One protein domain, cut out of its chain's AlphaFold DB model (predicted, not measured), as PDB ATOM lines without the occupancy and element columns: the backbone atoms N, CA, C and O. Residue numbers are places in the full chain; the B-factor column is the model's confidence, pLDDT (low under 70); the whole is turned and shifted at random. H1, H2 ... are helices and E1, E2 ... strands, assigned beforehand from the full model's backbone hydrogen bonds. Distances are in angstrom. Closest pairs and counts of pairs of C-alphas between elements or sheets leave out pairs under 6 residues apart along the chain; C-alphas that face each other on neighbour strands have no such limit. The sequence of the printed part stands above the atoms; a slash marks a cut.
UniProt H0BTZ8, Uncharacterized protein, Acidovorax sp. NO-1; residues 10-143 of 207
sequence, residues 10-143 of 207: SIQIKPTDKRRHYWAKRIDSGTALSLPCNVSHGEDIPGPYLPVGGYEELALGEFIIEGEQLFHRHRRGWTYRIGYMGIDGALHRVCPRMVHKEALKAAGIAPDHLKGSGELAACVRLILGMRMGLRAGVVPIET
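This is residues 10 to 143 of the 207 residues of an uncharacterized protein of Acidovorax sp. NO-1 (UniProt H0BTZ8). A strongly twisted four-stranded sheet has helix H3 laid along one face, while the small sheet E1 E3 is partly face to face with it, a loose sandwich. H1 and H2 pack on H3, away from the sheet. The 134 printed residues hold E1 to E6, then H1 to H3; the large sheet runs E2 E4 E5 E6, antiparallel. The class is mixed, with 59 residues in named elements, under half; the whole is compact, radius of gyration of the C-alphas 14.2 A, spanning 41 by 31 by 23 A.

Find C-alpha 78 at (286.886, 289.811, 303.197); from there E5, residues 78 to 85, runs 23.7 A. In the same sheet look for E4, residues 63 to 69, 20.0 A long; E2, residues 22 to 27, 16.9 A; and E6, residues 91 to 94. E1, 10 to 12, begins at C-alpha 10 (263.370, 285.379, 298.655); E3 is 55 to 59. H1 is 98 to 106, H2 111 to 114, and H3, 119 to 131, runs 18.5 A to C-alpha 131 (266.250, 295.031, 316.409).

E4 E5 E6 form a meander, each strand the antiparallel neighbour of the one before, with hairpins E4 E5 (N 64 to O 83, 2.9 A) and E5 E6 (N 82 to O 94, 2.9 A). E2 pairs with E4 at N 25 and O 65, 2.9 A; E1 with E3 at N 11 and O 56, 2.8 A. H3 makes two layers with the large sheet, a helix on one face, over E4 and E5 at a height of 9.3 A; C-alphas Tyr 80 and Glu 119 are closest to each other in E5 and H3, 5.9 A. H1 touches H3, Leu 104 to Gly 129, C-alphas 6.5 A, the same way at a steep tilt of 35.4 degrees, only just steep. H2 only just touches H1 and H3, with 3 pairs of C-alphas within 8 A each. In H1 and H3 every O i to N i+4 pair is within hydrogen-bond range; H2 is too short for one.

The C-alphas of Arg 73 and Gly 108 are farthest apart, 41.6 A. The printed part has no cut; look for the long link from E2 to E3, 27 residues. Confidence is under 70 at residues 73 to 76 and 143.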
ATOM      1  N   SER A  10     262.444 286.384 299.157       91.31
ATOM      2  CA  SER A  10     263.370 285.379 298.655       91.31
ATOM      3  C   SER A  10     264.750 285.979 298.420       91.31
ATOM      4  O   SER A  10     264.896 287.036 297.794       91.31
ATOM      5  N   ILE A  11     265.789 285.288 298.881       92.50
ATOM      6  CA  ILE A  11     267.178 285.660 298.658       92.50
ATOM      7  C   ILE A  11     267.972 284.491 298.082       92.50
ATOM      8  O   ILE A  11     268.002 283.390 298.623       92.50
ATOM      9  N   GLN A  12     268.678 284.747 296.980       93.75
ATOM     10  CA  GLN A  12     269.633 283.789 296.435       93.75
ATOM     11  C   GLN A  12     270.977 283.879 297.166       93.75
ATOM     12  O   GLN A  12     271.566 284.961 297.265       93.75
ATOM     13  N   ILE A  13     271.483 282.729 297.606       95.75
ATOM     14  CA  ILE A  13     272.734 282.583 298.350       95.75
ATOM     15  C   ILE A  13     273.877 282.376 297.362       95.75
ATOM     16  O   ILE A  13     274.146 281.258 296.926       95.75
ATOM     17  N   LYS A  14     274.543 283.454 296.947       93.50
ATOM     18  CA  LYS A  14     275.646 283.365 295.981       93.50
ATOM     19  C   LYS A  14     276.667 284.493 296.141       93.50
ATOM     20  O   LYS A  14     276.294 285.605 296.525       93.50
ATOM     21  N   PRO A  15     277.940 284.245 295.780       91.75
ATOM     22  CA  PRO A  15     278.912 285.318 295.649       91.75
ATOM     23  C   PRO A  15     278.511 286.294 294.542       91.75
ATOM     24  O   PRO A  15     277.846 285.923 293.569       91.75
ATOM     25  N   THR A  16     278.993 287.527 294.652       88.00
ATOM     26  CA  THR A  16     278.987 288.482 293.544       88.00
ATOM     27  C   THR A  16     279.884 287.994 292.404       88.00
ATOM     28  O   THR A  16     279.508 288.112 291.240       88.00
ATOM     29  N   ASP A  17     281.034 287.388 292.715       85.94
ATOM     30  CA  ASP A  17     281.895 286.730 291.723       85.94
ATOM     31  C   ASP A  17     282.161 285.264 292.092       85.94
ATOM     32  O   ASP A  17     282.761 284.942 293.116       85.94
ATOM     33  N   LYS A  18     281.746 284.358 291.195       87.12
ATOM     34  CA  LYS A  18     281.815 282.893 291.348       87.12
ATOM     35  C   LYS A  18     283.211 282.329 291.631       87.12
ATOM     36  O   LYS A  18     283.329 281.160 291.979       87.12
ATOM     37  N   ARG A  19     284.272 283.113 291.418       86.62
ATOM     38  CA  ARG A  19     285.663 282.719 291.686       86.62
ATOM     39  C   ARG A  19     286.095 282.986 293.129       86.62
ATOM     40  O   ARG A  19     287.199 282.592 293.499       86.62
ATOM     41  N   ARG A  20     285.286 283.699 293.913       87.38
ATOM     42  CA  ARG A  20     285.610 284.115 295.280       87.38
ATOM     43  C   ARG A  20     285.054 283.122 296.285       87.38
ATOM     44  O   ARG A  20     283.983 282.551 296.086       87.38
ATOM     45  N   HIS A  21     285.776 282.942 297.388       91.44
ATOM     46  CA  HIS A  21     285.213 282.250 298.537       91.44
ATOM     47  C   HIS A  21     284.061 283.068 299.118       91.44
ATOM     48  O   HIS A  21     284.141 284.294 299.221       91.44
ATOM     49  N   TYR A  22     282.993 282.370 299.481       94.81
ATOM     50  CA  TYR A  22     281.760 282.961 299.967       94.81
ATOM     51  C   TYR A  22     281.145 282.069 301.031       94.81
ATOM     52  O   TYR A  22     281.216 280.842 300.942       94.81
ATOM     53  N   TRP A  23     280.526 282.701 302.015       96.44
ATOM     54  CA  TRP A  23     279.685 282.038 302.993       96.44
ATOM     55  C   TRP A  23     278.513 282.944 303.355       96.44
ATOM     56  O   TRP A  23     278.602 284.170 303.259       96.44
ATOM     57  N   ALA A  24     277.426 282.333 303.814       97.62
ATOM     58  CA  ALA A  24     276.305 283.056 304.386       97.62
ATOM     59  C   ALA A  24     275.758 282.331 305.617       97.62
ATOM     60  O   ALA A  24     275.847 281.104 305.706       97.62
ATOM     61  N   LYS A  25     275.204 283.094 306.559       97.88
ATOM     62  CA  LYS A  25     274.498 282.583 307.740       97.88
ATOM     63  C   LYS A  25     273.221 283.375 307.964       97.88
ATOM     64  O   LYS A  25     273.250 284.606 307.935       97.88
ATOM     65  N   ARG A  26     272.122 282.665 308.210       96.31
ATOM     66  CA  ARG A  26     270.840 283.245 308.619       96.31
ATOM     67  C   ARG A  26     270.836 283.503 310.122       96.31
ATOM     68  O   ARG A  26     271.389 282.728 310.897       96.31
ATOM     69  N   ILE A  27     270.201 284.594 310.518       95.62
ATOM     70  CA  ILE A  27     269.973 284.982 311.903       95.62
ATOM     71  C   ILE A  27     268.472 285.202 312.066       95.62
ATOM     72  O   ILE A  27     267.935 286.244 311.677       95.62
ATOM     73  N   ASP A  28     267.812 284.227 312.679       93.12
ATOM     74  CA  ASP A  28     266.383 284.299 312.980       93.12
ATOM     75  C   ASP A  28     266.087 285.425 313.971       93.12
ATOM     76  O   ASP A  28     266.937 285.783 314.795       93.12
ATOM     77  N   SER A  29     264.875 285.974 313.917       88.19
ATOM     78  CA  SER A  29     264.458 287.157 314.685       88.19
ATOM     79  C   SER A  29     264.717 287.046 316.195       88.19
ATOM     80  O   SER A  29     265.151 288.020 316.812       88.19
ATOM     81  N   GLY A  30     264.535 285.855 316.774       85.81
ATOM     82  CA  GLY A  30     264.768 285.570 318.195       85.81
ATOM     83  C   GLY A  30     266.208 285.194 318.570       85.81
ATOM     84  O   GLY A  30     266.517 285.092 319.757       85.81
ATOM     85  N   THR A  31     267.101 284.985 317.600       91.94
ATOM     86  CA  THR A  31     268.469 284.517 317.866       91.94
ATOM     87  C   THR A  31     269.288 285.600 318.553       91.94
ATOM     88  O   THR A  31     269.542 286.655 317.970       91.94
ATOM     89  N   ALA A  32     269.743 285.349 319.781       91.06
ATOM     90  CA  ALA A  32     270.625 286.267 320.493       91.06
ATOM     91  C   ALA A  32     271.969 286.412 319.761       91.06
ATOM     92  O   ALA A  32     272.575 285.424 319.345       91.06
ATOM     93  N   LEU A  33     272.440 287.650 319.620       92.94
ATOM     94  CA  LEU A  33     273.744 287.952 319.037       92.94
ATOM     95  C   LEU A  33     274.731 288.362 320.126       92.94
ATOM     96  O   LEU A  33     274.382 289.091 321.054       92.94
ATOM     97  N   SER A  34     275.976 287.917 319.974       93.00
ATOM     98  CA  SER A  34     277.098 288.355 320.800       93.00
ATOM     99  C   SER A  34     277.332 289.862 320.675       93.00
ATOM    100  O   SER A  34     277.009 290.482 319.657       93.00
ATOM    101  N   LEU A  35     277.968 290.454 321.689       95.75
ATOM    102  CA  LEU A  35     278.463 291.826 321.578       95.75
ATOM    103  C   LEU A  35     279.435 291.940 320.395       95.75
ATOM    104  O   LEU A  35     280.252 291.035 320.203       95.75
ATOM    105  N   PRO A  36     279.433 293.050 319.632       96.94
ATOM    106  CA  PRO A  36     280.237 293.116 318.413       96.94
ATOM    107  C   PRO A  36     281.751 293.050 318.646       96.94
ATOM    108  O   PRO A  36     282.495 292.711 317.734       96.94
ATOM    109  N   CYS A  37     282.234 293.340 319.859       96.12
ATOM    110  CA  CYS A  37     283.641 293.148 320.217       96.12
ATOM    111  C   CYS A  37     284.078 291.679 320.290       96.12
ATOM    112  O   CYS A  37     285.275 291.422 320.249       96.12
ATOM    113  N   ASN A  38     283.133 290.741 320.372       96.00
ATOM    114  CA  ASN A  38     283.400 289.306 320.469       96.00
ATOM    115  C   ASN A  38     283.300 288.601 319.109       96.00
ATOM    116  O   ASN A  38     283.270 287.380 319.062       96.00
ATOM    117  N   VAL A  39     283.192 289.360 318.014       95.25
ATOM    118  CA  VAL A  39     282.942 288.828 316.673       95.25
ATOM    119  C   VAL A  39     284.103 289.201 315.764       95.25
ATOM    120  O   VAL A  39     284.284 290.371 315.422       95.25
ATOM    121  N   SER A  40     284.879 288.198 315.366       90.31
ATOM    122  CA  SER A  40     286.046 288.335 314.485       90.31
ATOM    123  C   SER A  40     285.942 287.466 313.232       90.31
ATOM    124  O   SER A  40     286.499 287.824 312.192       90.31
ATOM    125  N   HIS A  41     285.210 286.353 313.304       91.38
ATOM    126  CA  HIS A  41     285.097 285.364 312.236       91.38
ATOM    127  C   HIS A  41     283.649 284.911 312.011       91.38
ATOM    128  O   HIS A  41     282.764 285.155 312.829       91.38
ATOM    129  N   GLY A  42     283.391 284.256 310.872       91.19
ATOM    130  CA  GLY A  42     282.051 283.755 310.539       91.19
ATOM    131  C   GLY A  42     281.550 282.704 311.535       91.19
ATOM    132  O   GLY A  42     280.347 282.571 311.750       91.19
ATOM    133  N   GLU A  43     282.466 281.995 312.191       94.25
ATOM    134  CA  GLU A  43     282.206 281.020 313.249       94.25
ATOM    135  C   GLU A  43     281.569 281.655 314.491       94.25
ATOM    136  O   GLU A  43     280.758 281.002 315.142       94.25
ATOM    137  N   ASP A  44     281.866 282.929 314.769       94.69
ATOM    138  CA  ASP A  44     281.321 283.665 315.919       94.69
ATOM    139  C   ASP A  44     279.852 284.076 315.708       94.69
ATOM    140  O   ASP A  44     279.171 284.502 316.645       94.69
ATOM    141  N   ILE A  45     279.354 283.973 314.470       95.44
ATOM    142  CA  ILE A  45     277.952 284.219 314.129       95.44
ATOM    143  C   ILE A  45     277.150 282.933 314.381       95.44
ATOM    144  O   ILE A  45     277.514 281.878 313.846       95.44
ATOM    145  N   PRO A  46     276.049 282.985 315.152       92.81
ATOM    146  CA  PRO A  46     275.230 281.809 315.418       92.81
ATOM    147  C   PRO A  46     274.575 281.265 314.142       92.81
ATOM    148  O   PRO A  46     274.376 281.986 313.165       92.81
ATOM    149  N   GLY A  47     274.212 279.984 314.186       90.50
ATOM    150  CA  GLY A  47     273.511 279.300 313.102       90.50
ATOM    151  C   GLY A  47     274.432 278.562 312.118       90.50
ATOM    152  O   GLY A  47     275.653 278.767 312.106       90.50
ATOM    153  N   PRO A  48     273.857 277.654 311.311       93.81
ATOM    154  CA  PRO A  48     274.596 276.901 310.307       93.81
ATOM    155  C   PRO A  48     274.974 277.777 309.108       93.81
ATOM    156  O   PRO A  48     274.297 278.753 308.783       93.81
ATOM    157  N   TYR A  49     276.052 277.394 308.421       96.69
ATOM    158  CA  TYR A  49     276.371 277.951 307.109       96.69
ATOM    159  C   TYR A  49     275.345 277.489 306.073       96.69
ATOM    160  O   TYR A  49     275.003 276.308 306.011       96.69
ATOM    161  N   LEU A  50     274.884 278.425 305.252       96.44
ATOM    162  CA  LEU A  50     273.902 278.170 304.207       96.44
ATOM    163  C   LEU A  50     274.561 277.609 302.937       96.44
ATOM    164  O   LEU A  50     275.697 277.982 302.614       96.44
ATOM    165  N   PRO A  51     273.861 276.742 302.186       94.75
ATOM    166  CA  PRO A  51     274.386 276.169 300.955       94.75
ATOM    167  C   PRO A  51     274.489 277.224 299.847       94.75
ATOM    168  O   PRO A  51     273.515 277.884 299.479       94.75
ATOM    169  N   VAL A  52     275.682 277.352 299.262       94.88
ATOM    170  CA  VAL A  52     275.920 278.247 298.122       94.88
ATOM    171  C   VAL A  52     275.188 277.730 296.883       94.88
ATOM    172  O   VAL A  52     275.279 276.553 296.544       94.88
ATOM    173  N   GLY A  53     274.482 278.623 296.194       90.00
ATOM    174  CA  GLY A  53     273.610 278.330 295.057       90.00
ATOM    175  C   GLY A  53     272.144 278.106 295.439       90.00
ATOM    176  O   GLY A  53     271.300 278.074 294.545       90.00
ATOM    177  N   GLY A  54     271.841 277.983 296.736       91.38
ATOM    178  CA  GLY A  54     270.481 277.834 297.250       91.38
ATOM    179  C   GLY A  54     269.678 279.137 297.285       91.38
ATOM    180  O   GLY A  54     270.183 280.223 296.979       91.38
ATOM    181  N   TYR A  55     268.420 279.000 297.696       93.38
ATOM    182  CA  TYR A  55     267.515 280.102 298.004       93.38
ATOM    183  C   TYR A  55     267.086 280.000 299.461       93.38
ATOM    184  O   TYR A  55     266.895 278.898 299.970       93.38
ATOM    185  N   GLU A  56     266.928 281.148 300.102       93.44
ATOM    186  CA  GLU A  56     266.378 281.272 301.445       93.44
ATOM    187  C   GLU A  56     265.213 282.253 301.439       93.44
ATOM    188  O   GLU A  56     265.194 283.204 300.659       93.44
ATOM    189  N   GLU A  57     264.261 282.037 302.338       93.94
ATOM    190  CA  GLU A  57     263.155 282.960 302.588       93.94
ATOM    191  C   GLU A  57     263.407 283.680 303.910       93.94
ATOM    192  O   GLU A  57     263.536 283.034 304.955       93.94
ATOM    193  N   LEU A  58     263.487 285.012 303.858       91.31
ATOM    194  CA  LEU A  58     263.653 285.863 305.034       91.31
ATOM    195  C   LEU A  58     262.308 286.467 305.431       91.31
ATOM    196  O   LEU A  58     261.722 287.234 304.669       91.31
ATOM    197  N   ALA A  59     261.839 286.147 306.633       89.88
ATOM    198  CA  ALA A  59     260.690 286.786 307.260       89.88
ATOM    199  C   ALA A  59     261.077 288.110 307.949       89.88
ATOM    200  O   ALA A  59     262.250 288.481 308.054       89.88
ATOM    201  N   LEU A  60     260.075 288.840 308.450       85.69
ATOM    202  CA  LEU A  60     260.290 290.084 309.200       85.69
ATOM    203  C   LEU A  60     261.193 289.859 310.424       85.69
ATOM    204  O   LEU A  60     261.009 288.926 311.209       85.69
ATOM    205  N   GLY A  61     262.172 290.749 310.597       87.62
ATOM    206  CA  GLY A  61     263.142 290.694 311.694       87.62
ATOM    207  C   GLY A  61     264.239 289.635 311.543       87.62
ATOM    208  O   GLY A  61     265.106 289.533 312.420       87.62
ATOM    209  N   GLU A  62     264.227 288.867 310.454       93.44
ATOM    210  CA  GLU A  62     265.295 287.939 310.103       93.44
ATOM    211  C   GLU A  62     266.355 288.615 309.244       93.44
ATOM    212  O   GLU A  62     266.098 289.553 308.486       93.44
ATOM    213  N   PHE A  63     267.577 288.118 309.381       95.81
ATOM    214  CA  PHE A  63     268.733 288.658 308.694       95.81
ATOM    215  C   PHE A  63     269.545 287.542 308.070       95.81
ATOM    216  O   PHE A  63     269.559 286.409 308.546       95.81
ATOM    217  N   ILE A  64     270.316 287.900 307.059       97.06
ATOM    218  CA  ILE A  64     271.442 287.107 306.594       97.06
ATOM    219  C   ILE A  64     272.712 287.938 306.712       97.06
ATOM    220  O   ILE A  64     272.709 289.128 306.405       97.06
ATOM    221  N   ILE A  65     273.801 287.325 307.166       97.88
ATOM    222  CA  ILE A  65     275.147 287.878 307.025       97.88
ATOM    223  C   ILE A  65     275.842 287.097 305.925       97.88
ATOM    224  O   ILE A  65     275.900 285.869 305.973       97.88
ATOM    225  N   GLU A  66     276.390 287.820 304.960       97.00
ATOM    226  CA  GLU A  66     277.174 287.267 303.867       97.00
ATOM    227  C   GLU A  66     278.622 287.747 304.003       97.00
ATOM    228  O   GLU A  66     278.873 288.935 304.225       97.00
ATOM    229  N   GLY A  67     279.567 286.824 303.859       95.94
ATOM    230  CA  GLY A  67     280.991 287.114 303.756       95.94
ATOM    231  C   GLY A  67     281.512 286.687 302.395       95.94
ATOM    232  O   GLY A  67     281.330 285.542 301.988       95.94
ATOM    233  N   GLU A  68     282.189 287.594 301.699       94.00
ATOM    234  CA  GLU A  68     282.788 287.322 300.395       94.00
ATOM    235  C   GLU A  68     284.242 287.782 300.367       94.00
ATOM    236  O   GLU A  68     284.591 288.880 300.798       94.00
ATOM    237  N   GLN A  69     285.122 286.939 299.850       92.19
ATOM    238  CA  GLN A  69     286.526 287.278 299.687       92.19
ATOM    239  C   GLN A  69     286.694 288.391 298.643       92.19
ATOM    240  O   GLN A  69     286.154 288.301 297.546       92.19
ATOM    241  N   LEU A  70     287.498 289.418 298.932       86.38
ATOM    242  CA  LEU A  70     287.688 290.551 298.012       86.38
ATOM    243  C   LEU A  70     288.427 290.162 296.724       86.38
ATOM    244  O   LEU A  70     288.103 290.643 295.639       86.38
ATOM    245  N   PHE A  71     289.426 289.286 296.840       80.50
ATOM    246  CA  PHE A  71     290.303 288.909 295.738       80.50
ATOM    247  C   PHE A  71     290.331 287.398 295.558       80.50
ATOM    248  O   PHE A  71     290.726 286.670 296.459       80.50
ATOM    249  N   HIS A  72     290.025 286.913 294.357       71.88
ATOM    250  CA  HIS A  72     290.025 285.473 294.084       71.88
ATOM    251  C   HIS A  72     291.428 284.823 294.163       71.88
ATOM    252  O   HIS A  72     291.553 283.638 294.451       71.88
ATOM    253  N   ARG A  73     292.505 285.588 293.904       69.19
ATOM    254  CA  ARG A  73     293.909 285.111 293.927       69.19
ATOM    255  C   ARG A  73     294.627 285.333 295.259       69.19
ATOM    256  O   ARG A  73     295.664 284.717 295.492       69.19
ATOM    257  N   HIS A  74     294.100 286.187 296.135       63.12
ATOM    258  CA  HIS A  74     294.732 286.517 297.411       63.12
ATOM    259  C   HIS A  74     293.777 286.215 298.558       63.12
ATOM    260  O   HIS A  74     292.698 286.786 298.645       63.12
ATOM    261  N   ARG A  75     294.196 285.355 299.494       57.59
ATOM    262  CA  ARG A  75     293.416 284.997 300.699       57.59
ATOM    263  C   ARG A  75     293.210 286.147 301.695       57.59
ATOM    264  O   ARG A  75     292.658 285.930 302.767       57.59
ATOM    265  N   ARG A  76     293.689 287.353 301.383       65.88
ATOM    266  CA  ARG A  76     293.612 288.511 302.273       65.88
ATOM    267  C   ARG A  76     292.452 289.400 301.854       65.88
ATOM    268  O   ARG A  76     292.341 289.754 300.684       65.88
ATOM    269  N   GLY A  77     291.651 289.791 302.837       83.56
ATOM    270  CA  GLY A  77     290.530 290.699 302.650       83.56
ATOM    271  C   GLY A  77     289.221 289.962 302.403       83.56
ATOM    272  O   GLY A  77     289.061 289.236 301.422       83.56
ATOM    273  N   TRP A  78     288.283 290.196 303.307       90.50
ATOM    274  CA  TRP A  78     286.886 289.811 303.197       90.50
ATOM    275  C   TRP A  78     286.059 291.086 303.214       90.50
ATOM    276  O   TRP A  78     286.434 292.039 303.899       90.50
ATOM    277  N   THR A  79     284.960 291.086 302.472       92.31
ATOM    278  CA  THR A  79     283.896 292.063 302.641       92.31
ATOM    279  C   THR A  79     282.670 291.388 303.218       92.31
ATOM    280  O   THR A  79     282.399 290.218 302.925       92.31
ATOM    281  N   TYR A  80     281.942 292.130 304.042       95.38
ATOM    282  CA  TYR A  80     280.732 291.637 304.673       95.38
ATOM    283  C   TYR A  80     279.556 292.559 304.393       95.38
ATOM    284  O   TYR A  80     279.675 293.786 304.348       95.38
ATOM    285  N   ARG A  81     278.393 291.941 304.231       95.81
ATOM    286  CA  ARG A  81     277.122 292.634 304.063       95.81
ATOM    287  C   ARG A  81     276.039 291.906 304.828       95.81
ATOM    288  O   ARG A  81     276.159 290.716 305.117       95.81
ATOM    289  N   ILE A  82     274.984 292.637 305.146       97.25
ATOM    290  CA  ILE A  82     273.754 292.052 305.654       97.25
ATOM    291  C   ILE A  82     272.680 292.075 304.570       97.25
ATOM    292  O   ILE A  82     272.668 292.992 303.748       97.25
ATOM    293  N   GLY A  83     271.775 291.106 304.599       96.31
ATOM    294  CA  GLY A  83     270.521 291.116 303.855       96.31
ATOM    295  C   GLY A  83     269.335 291.016 304.813       96.31
ATOM    296  O   GLY A  83     269.434 290.322 305.825       96.31
ATOM    297  N   TYR A  84     268.248 291.726 304.533       94.50
ATOM    298  CA  TYR A  84     267.022 291.692 305.336       94.50
ATOM    299  C   TYR A  84     265.826 292.236 304.557       94.50
ATOM    300  O   TYR A  84     266.000 292.924 303.552       94.50
ATOM    301  N   MET A  85     264.621 291.958 305.048       91.31
ATOM    302  CA  MET A  85     263.397 292.582 304.550       91.31
ATOM    303  C   MET A  85     263.114 293.885 305.306       91.31
ATOM    304  O   MET A  85     263.014 293.878 306.535       91.31
ATOM    305  N   GLY A  86     263.014 294.997 304.580       87.38
ATOM    306  CA  GLY A  86     262.655 296.300 305.143       87.38
ATOM    307  C   GLY A  86     261.161 296.416 305.445       87.38
ATOM    308  O   GLY A  86     260.362 295.567 305.050       87.38
ATOM    309  N   ILE A  87     260.760 297.501 306.117       82.56
ATOM    310  CA  ILE A  87     259.334 297.827 306.343       82.56
ATOM    311  C   ILE A  87     258.549 298.087 305.050       82.56
ATOM    312  O   ILE A  87     257.324 298.090 305.055       82.56
ATOM    313  N   ASP A  88     259.254 298.330 303.951       80.19
ATOM    314  CA  ASP A  88     258.706 298.455 302.601       80.19
ATOM    315  C   ASP A  88     258.419 297.092 301.944       80.19
ATOM    316  O   ASP A  88     257.906 297.039 300.828       80.19
ATOM    317  N   GLY A  89     258.750 295.985 302.620       81.44
ATOM    318  CA  GLY A  89     258.619 294.626 302.100       81.44
ATOM    319  C   GLY A  89     259.685 294.252 301.067       81.44
ATOM    320  O   GLY A  89     259.599 293.179 300.471       81.44
ATOM    321  N   ALA A  90     260.688 295.105 300.836       85.44
ATOM    322  CA  ALA A  90     261.750 294.855 299.868       85.44
ATOM    323  C   ALA A  90     262.979 294.205 300.521       85.44
ATOM    324  O   ALA A  90     263.260 294.392 301.708       85.44
ATOM    325  N   LEU A  91     263.749 293.454 299.724       89.62
ATOM    326  CA  LEU A  91     265.055 292.945 300.138       89.62
ATOM    327  C   LEU A  91     266.093 294.065 300.076       89.62
ATOM    328  O   LEU A  91     266.452 294.535 298.997       89.62
ATOM    329  N   HIS A  92     266.665 294.396 301.226       92.62
ATOM    330  CA  HIS A  92     267.775 295.333 301.345       92.62
ATOM    331  C   HIS A  92     269.073 294.581 301.579       92.62
ATOM    332  O   HIS A  92     269.138 293.680 302.413       92.62
ATOM    333  N   ARG A  93     270.134 294.976 300.866       94.94
ATOM    334  CA  ARG A  93     271.507 294.529 301.131       94.94
ATOM    335  C   ARG A  93     272.375 295.716 301.510       94.94
ATOM    336  O   ARG A  93     272.469 296.680 300.755       94.94
ATOM    337  N   VAL A  94     273.037 295.636 302.659       95.25
ATOM    338  CA  VAL A  94     273.823 296.748 303.203       95.25
ATOM    339  C   VAL A  94     275.223 296.285 303.578       95.25
ATOM    340  O   VAL A  94     275.391 295.421 304.437       95.25
ATOM    341  N   CYS A  95     276.237 296.929 302.998       94.81
ATOM    342  CA  CYS A  95     277.607 296.869 303.504       94.81
ATOM    343  C   CYS A  95     277.762 297.903 304.633       94.81
ATOM    344  O   CYS A  95     277.551 299.097 304.385       94.81
ATOM    345  N   PRO A  96     278.115 297.507 305.869       93.94
ATOM    346  CA  PRO A  96     278.267 298.452 306.968       93.94
ATOM    347  C   PRO A  96     279.348 299.507 306.695       93.94
ATOM    348  O   PRO A  96     280.431 299.199 306.206       93.94
ATOM    349  N   ARG A  97     279.073 300.763 307.058       93.19
ATOM    350  CA  ARG A  97     279.986 301.907 306.922       93.19
ATOM    351  C   ARG A  97     280.004 302.726 308.212       93.19
ATOM    352  O   ARG A  97     279.134 302.568 309.071       93.19
ATOM    353  N   MET A  98     280.969 303.640 308.330       92.50
ATOM    354  CA  MET A  98     281.089 304.533 309.492       92.50
ATOM    355  C   MET A  98     279.831 305.371 309.737       92.50
ATOM    356  O   MET A  98     279.402 305.482 310.883       92.50
ATOM    357  N   VAL A  99     279.175 305.830 308.669       94.19
ATOM    358  CA  VAL A  99     277.910 306.580 308.743       94.19
ATOM    359  C   VAL A  99     276.813 305.826 309.503       94.19
ATOM    360  O   VAL A  99     276.050 306.430 310.250       94.19
ATOM    361  N   HIS A 100     276.765 304.492 309.406       95.56
ATOM    362  CA  HIS A 100     275.782 303.699 310.147       95.56
ATOM    363  C   HIS A 100     276.118 303.623 311.641       95.56
ATOM    364  O   HIS A 100     275.234 303.671 312.494       95.56
ATOM    365  N   LYS A 101     277.411 303.530 311.983       94.75
ATOM    366  CA  LYS A 101     277.865 303.558 313.382       94.75
ATOM    367  C   LYS A 101     277.545 304.907 314.028       94.75
ATOM    368  O   LYS A 101     277.122 304.944 315.181       94.75
ATOM    369  N   GLU A 102     277.746 305.994 313.292       95.62
ATOM    370  CA  GLU A 102     277.417 307.353 313.729       95.62
ATOM    371  C   GLU A 102     275.909 307.536 313.915       95.62
ATOM    372  O   GLU A 102     275.496 308.037 314.959       95.62
ATOM    373  N   ALA A 103     275.092 307.043 312.977       93.62
ATOM    374  CA  ALA A 103     273.634 307.057 313.095       93.62
ATOM    375  C   ALA A 103     273.151 306.307 314.349       93.62
ATOM    376  O   ALA A 103     272.383 306.853 315.139       93.62
ATOM    377  N   LEU A 104     273.676 305.104 314.603       94.38
ATOM    378  CA  LEU A 104     273.343 304.329 315.804       94.38
ATOM    379  C   LEU A 104     273.778 305.021 317.099       94.38
ATOM    380  O   LEU A 104     273.047 304.997 318.089       94.38
ATOM    381  N   LYS A 105     274.954 305.661 317.096       95.25
ATOM    382  CA  LYS A 105     275.423 306.465 318.230       95.25
ATOM    383  C   LYS A 105     274.481 307.644 318.488       95.25
ATOM    384  O   LYS A 105     274.124 307.878 319.637       95.25
ATOM    385  N   ALA A 106     274.061 308.354 317.442       94.31
ATOM    386  CA  ALA A 106     273.113 309.462 317.544       94.31
ATOM    387  C   ALA A 106     271.721 309.003 318.014       94.31
ATOM    388  O   ALA A 106     271.044 309.736 318.727       94.31
ATOM    389  N   ALA A 107     271.321 307.776 317.670       90.44
ATOM    390  CA  ALA A 107     270.082 307.156 318.130       90.44
ATOM    391  C   ALA A 107     270.144 306.638 319.585       90.44
ATOM    392  O   ALA A 107     269.138 306.149 320.089       90.44
ATOM    393  N   GLY A 108     271.291 306.745 320.268       93.81
ATOM    394  CA  GLY A 108     271.418 306.408 321.688       93.81
ATOM    395  C   GLY A 108     271.717 304.937 321.987       93.81
ATOM    396  O   GLY A 108     271.448 304.482 323.097       93.81
ATOM    397  N   ILE A 109     272.280 304.179 321.037       94.56
ATOM    398  CA  ILE A 109     272.701 302.798 321.314       94.56
ATOM    399  C   ILE A 109     273.744 302.761 322.450       94.56
ATOM    400  O   ILE A 109     274.647 303.602 322.517       94.56
ATOM    401  N   ALA A 110     273.653 301.767 323.336       94.81
ATOM    402  CA  ALA A 110     274.574 301.653 324.464       94.81
ATOM    403  C   ALA A 110     276.036 301.470 323.989       94.81
ATOM    404  O   ALA A 110     276.281 300.696 323.056       94.81
ATOM    405  N   PRO A 111     277.033 302.111 324.637       94.44
ATOM    406  CA  PRO A 111     278.425 302.097 324.180       94.44
ATOM    407  C   PRO A 111     279.033 300.704 323.983       94.44
ATOM    408  O   PRO A 111     279.841 300.517 323.074       94.44
ATOM    409  N   ASP A 112     278.632 299.711 324.778       95.00
ATOM    410  CA  ASP A 112     279.132 298.337 324.643       95.00
ATOM    411  C   ASP A 112     278.738 297.686 323.311       95.00
ATOM    412  O   ASP A 112     279.523 296.939 322.731       95.00
ATOM    413  N   HIS A 113     277.592 298.071 322.745       94.62
ATOM    414  CA  HIS A 113     277.151 297.636 321.418       94.62
ATOM    415  C   HIS A 113     277.904 298.374 320.289       94.62
ATOM    416  O   HIS A 113     277.853 297.983 319.124       94.62
ATOM    417  N   LEU A 114     278.654 299.436 320.609       94.31
ATOM    418  CA  LEU A 114     279.509 300.161 319.660       94.31
ATOM    419  C   LEU A 114     280.960 299.672 319.638       94.31
ATOM    420  O   LEU A 114     281.701 300.042 318.717       94.31
ATOM    421  N   LYS A 115     281.378 298.869 320.623       94.50
ATOM    422  CA  LYS A 115     282.732 298.300 320.702       94.50
ATOM    423  C   LYS A 115     282.938 297.234 319.621       94.50
ATOM    424  O   LYS A 115     281.973 296.713 319.074       94.50
ATOM    425  N   GLY A 116     284.192 296.953 319.273       91.94
ATOM    426  CA  GLY A 116     284.561 296.015 318.204       91.94
ATOM    427  C   GLY A 116     284.938 296.691 316.883       91.94
ATOM    428  O   GLY A 116     284.343 297.698 316.477       91.94
ATOM    429  N   SER A 117     285.949 296.123 316.229       88.88
ATOM    430  CA  SER A 117     286.537 296.581 314.967       88.88
ATOM    431  C   SER A 117     286.261 295.596 313.836       88.88
ATOM    432  O   SER A 117     286.092 294.407 314.074       88.88
ATOM    433  N   GLY A 118     286.287 296.089 312.599       91.69
ATOM    434  CA  GLY A 118     286.070 295.269 311.409       91.69
ATOM    435  C   GLY A 118     284.624 295.280 310.920       91.69
ATOM    436  O   GLY A 118     283.690 295.667 311.628       91.69
ATOM    437  N   GLU A 119     284.459 294.880 309.663       93.44
ATOM    438  CA  GLU A 119     283.176 294.902 308.960       93.44
ATOM    439  C   GLU A 119     282.175 293.892 309.534       93.44
ATOM    440  O   GLU A 119     280.997 294.214 309.657       93.44
ATOM    441  N   LEU A 120     282.626 292.714 309.979       94.69
ATOM    442  CA  LEU A 120     281.732 291.705 310.553       94.69
ATOM    443  C   LEU A 120     281.123 292.161 311.892       94.69
ATOM    444  O   LEU A 120     279.910 292.080 312.085       94.69
ATOM    445  N   ALA A 121     281.931 292.750 312.779       96.31
ATOM    446  CA  ALA A 121     281.431 293.420 313.982       96.31
ATOM    447  C   ALA A 121     280.468 294.572 313.629       96.31
ATOM    448  O   ALA A 121     279.475 294.810 314.317       96.31
ATOM    449  N   ALA A 122     280.724 295.292 312.533       96.56
ATOM    450  CA  ALA A 122     279.821 296.335 312.060       96.56
ATOM    451  C   ALA A 122     278.474 295.779 311.548       96.56
ATOM    452  O   ALA A 122     277.454 296.420 311.801       96.56
ATOM    453  N   CYS A 123     278.437 294.591 310.928       97.44
ATOM    454  CA  CYS A 123     277.189 293.891 310.586       97.44
ATOM    455  C   CYS A 123     276.363 293.596 311.844       97.44
ATOM    456  O   CYS A 123     275.195 293.972 311.918       97.44
ATOM    457  N   VAL A 124     276.984 292.985 312.859       97.25
ATOM    458  CA  VAL A 124     276.307 292.623 314.118       97.25
ATOM    459  C   VAL A 124     275.760 293.859 314.825       97.25
ATOM    460  O   VAL A 124     274.616 293.868 315.276       97.25
ATOM    461  N   ARG A 125     276.537 294.946 314.856       97.06
ATOM    462  CA  ARG A 125     276.095 296.235 315.399       97.06
ATOM    463  C   ARG A 125     274.861 296.779 314.682       97.06
ATOM    464  O   ARG A 125     273.957 297.277 315.348       97.06
ATOM    465  N   LEU A 126     274.829 296.694 313.351       96.62
ATOM    466  CA  LEU A 126     273.680 297.145 312.569       96.62
ATOM    467  C   LEU A 126     272.432 296.333 312.921       96.62
ATOM    468  O   LEU A 126     271.391 296.919 313.202       96.62
ATOM    469  N   ILE A 127     272.555 295.003 312.968       95.81
ATOM    470  CA  ILE A 127     271.444 294.100 313.296       95.81
ATOM    471  C   ILE A 127     270.901 294.384 314.696       95.81
ATOM    472  O   ILE A 127     269.693 294.534 314.865       95.81
ATOM    473  N   LEU A 128     271.781 294.518 315.691       94.81
ATOM    474  CA  LEU A 128     271.387 294.848 317.063       94.81
ATOM    475  C   LEU A 128     270.637 296.181 317.125       94.81
ATOM    476  O   LEU A 128     269.554 296.246 317.698       94.81
ATOM    477  N   GLY A 129     271.169 297.226 316.485       93.56
ATOM    478  CA  GLY A 129     270.517 298.531 316.448       93.56
ATOM    479  C   GLY A 129     269.144 298.498 315.771       93.56
ATOM    480  O   GLY A 129     268.191 299.069 316.296       93.56
ATOM    481  N   MET A 130     269.017 297.779 314.654       92.06
ATOM    482  CA  MET A 130     267.743 297.611 313.951       92.06
ATOM    483  C   MET A 130     266.714 296.838 314.782       92.06
ATOM    484  O   MET A 130     265.561 297.250 314.851       92.06
ATOM    485  N   ARG A 131     267.126 295.775 315.485       90.69
ATOM    486  CA  ARG A 131     266.250 295.031 316.409       90.69
ATOM    487  C   ARG A 131     265.789 295.854 317.606       90.69
ATOM    488  O   ARG A 131     264.716 295.606 318.137       90.69
ATOM    489  N   MET A 132     266.588 296.835 318.015       88.50
ATOM    490  CA  MET A 132     266.226 297.814 319.044       88.50
ATOM    491  C   MET A 132     265.360 298.962 318.499       88.50
ATOM    492  O   MET A 132     264.994 299.854 319.259       88.50
ATOM    493  N   GLY A 133     265.056 298.986 317.196       86.56
ATOM    494  CA  GLY A 133     264.251 300.042 316.581       86.56
ATOM    495  C   GLY A 133     265.000 301.351 316.348       86.56
ATOM    496  O   GLY A 133     264.382 302.394 316.126       86.56
ATOM    497  N   LEU A 134     266.332 301.328 316.418       88.38
ATOM    498  CA  LEU A 134     267.155 302.523 316.292       88.38
ATOM    499  C   LEU A 134     267.346 302.915 314.828       88.38
ATOM    500  O   LEU A 134     267.476 302.079 313.933       88.38
ATOM    501  N   ARG A 135     267.447 304.226 314.586       87.06
ATOM    502  CA  ARG A 135     267.778 304.770 313.266       87.06
ATOM    503  C   ARG A 135     269.236 304.458 312.930       87.06
ATOM    504  O   ARG A 135     270.147 305.137 313.388       87.06
ATOM    505  N   ALA A 136     269.442 303.436 312.105       87.94
ATOM    506  CA  ALA A 136     270.766 302.948 311.718       87.94
ATOM    507  C   ALA A 136     271.295 303.538 310.391       87.94
ATOM    508  O   ALA A 136     272.329 303.100 309.893       87.94
ATOM    509  N   GLY A 137     270.598 304.527 309.815       86.56
ATOM    510  CA  GLY A 137     270.942 305.101 308.505       86.56
ATOM    511  C   GLY A 137     270.637 304.166 307.330       86.56
ATOM    512  O   GLY A 137     271.256 304.283 306.279       86.56
ATOM    513  N   VAL A 138     269.713 303.227 307.533       88.62
ATOM    514  CA  VAL A 138     269.225 302.257 306.545       88.62
ATOM    515  C   VAL A 138     267.705 302.162 306.645       88.62
ATOM    516  O   VAL A 138     267.120 302.713 307.586       88.62
ATOM    517  N   VAL A 139     267.072 301.466 305.699       86.12
ATOM    518  CA  VAL A 139     265.632 301.210 305.758       86.12
ATOM    519  C   VAL A 139     265.312 300.448 307.054       86.12
ATOM    520  O   VAL A 139     265.953 299.437 307.338       86.12
ATOM    521  N   PRO A 140     264.383 300.943 307.893       84.62
ATOM    522  CA  PRO A 140     263.995 300.256 309.115       84.62
ATOM    523  C   PRO A 140     263.425 298.869 308.829       84.62
ATOM    524  O   PRO A 140     262.983 298.574 307.718       84.62
ATOM    525  N   ILE A 141     263.365 298.052 309.874       84.56
ATOM    526  CA  ILE A 141     262.657 296.775 309.862       84.56
ATOM    527  C   ILE A 141     261.445 296.836 310.780       84.56
ATOM    528  O   ILE A 141     261.412 297.617 311.733       84.56
ATOM    529  N   GLU A 142     260.477 295.970 310.517       76.38
ATOM    530  CA  GLU A 142     259.419 295.672 311.469       76.38
ATOM    531  C   GLU A 142     259.874 294.520 312.364       76.38
ATOM    532  O   GLU A 142     260.410 293.515 311.889       76.38
ATOM    533  N   THR A 143     259.669 294.660 313.673       67.88
ATOM    534  CA  THR A 143     259.822 293.541 314.606       67.88
ATOM    535  C   THR A 143     258.636 293.505 315.560       67.88
ATOM    536  O   THR A 143     258.101 294.562 315.895       67.88
TER     537      THR A 143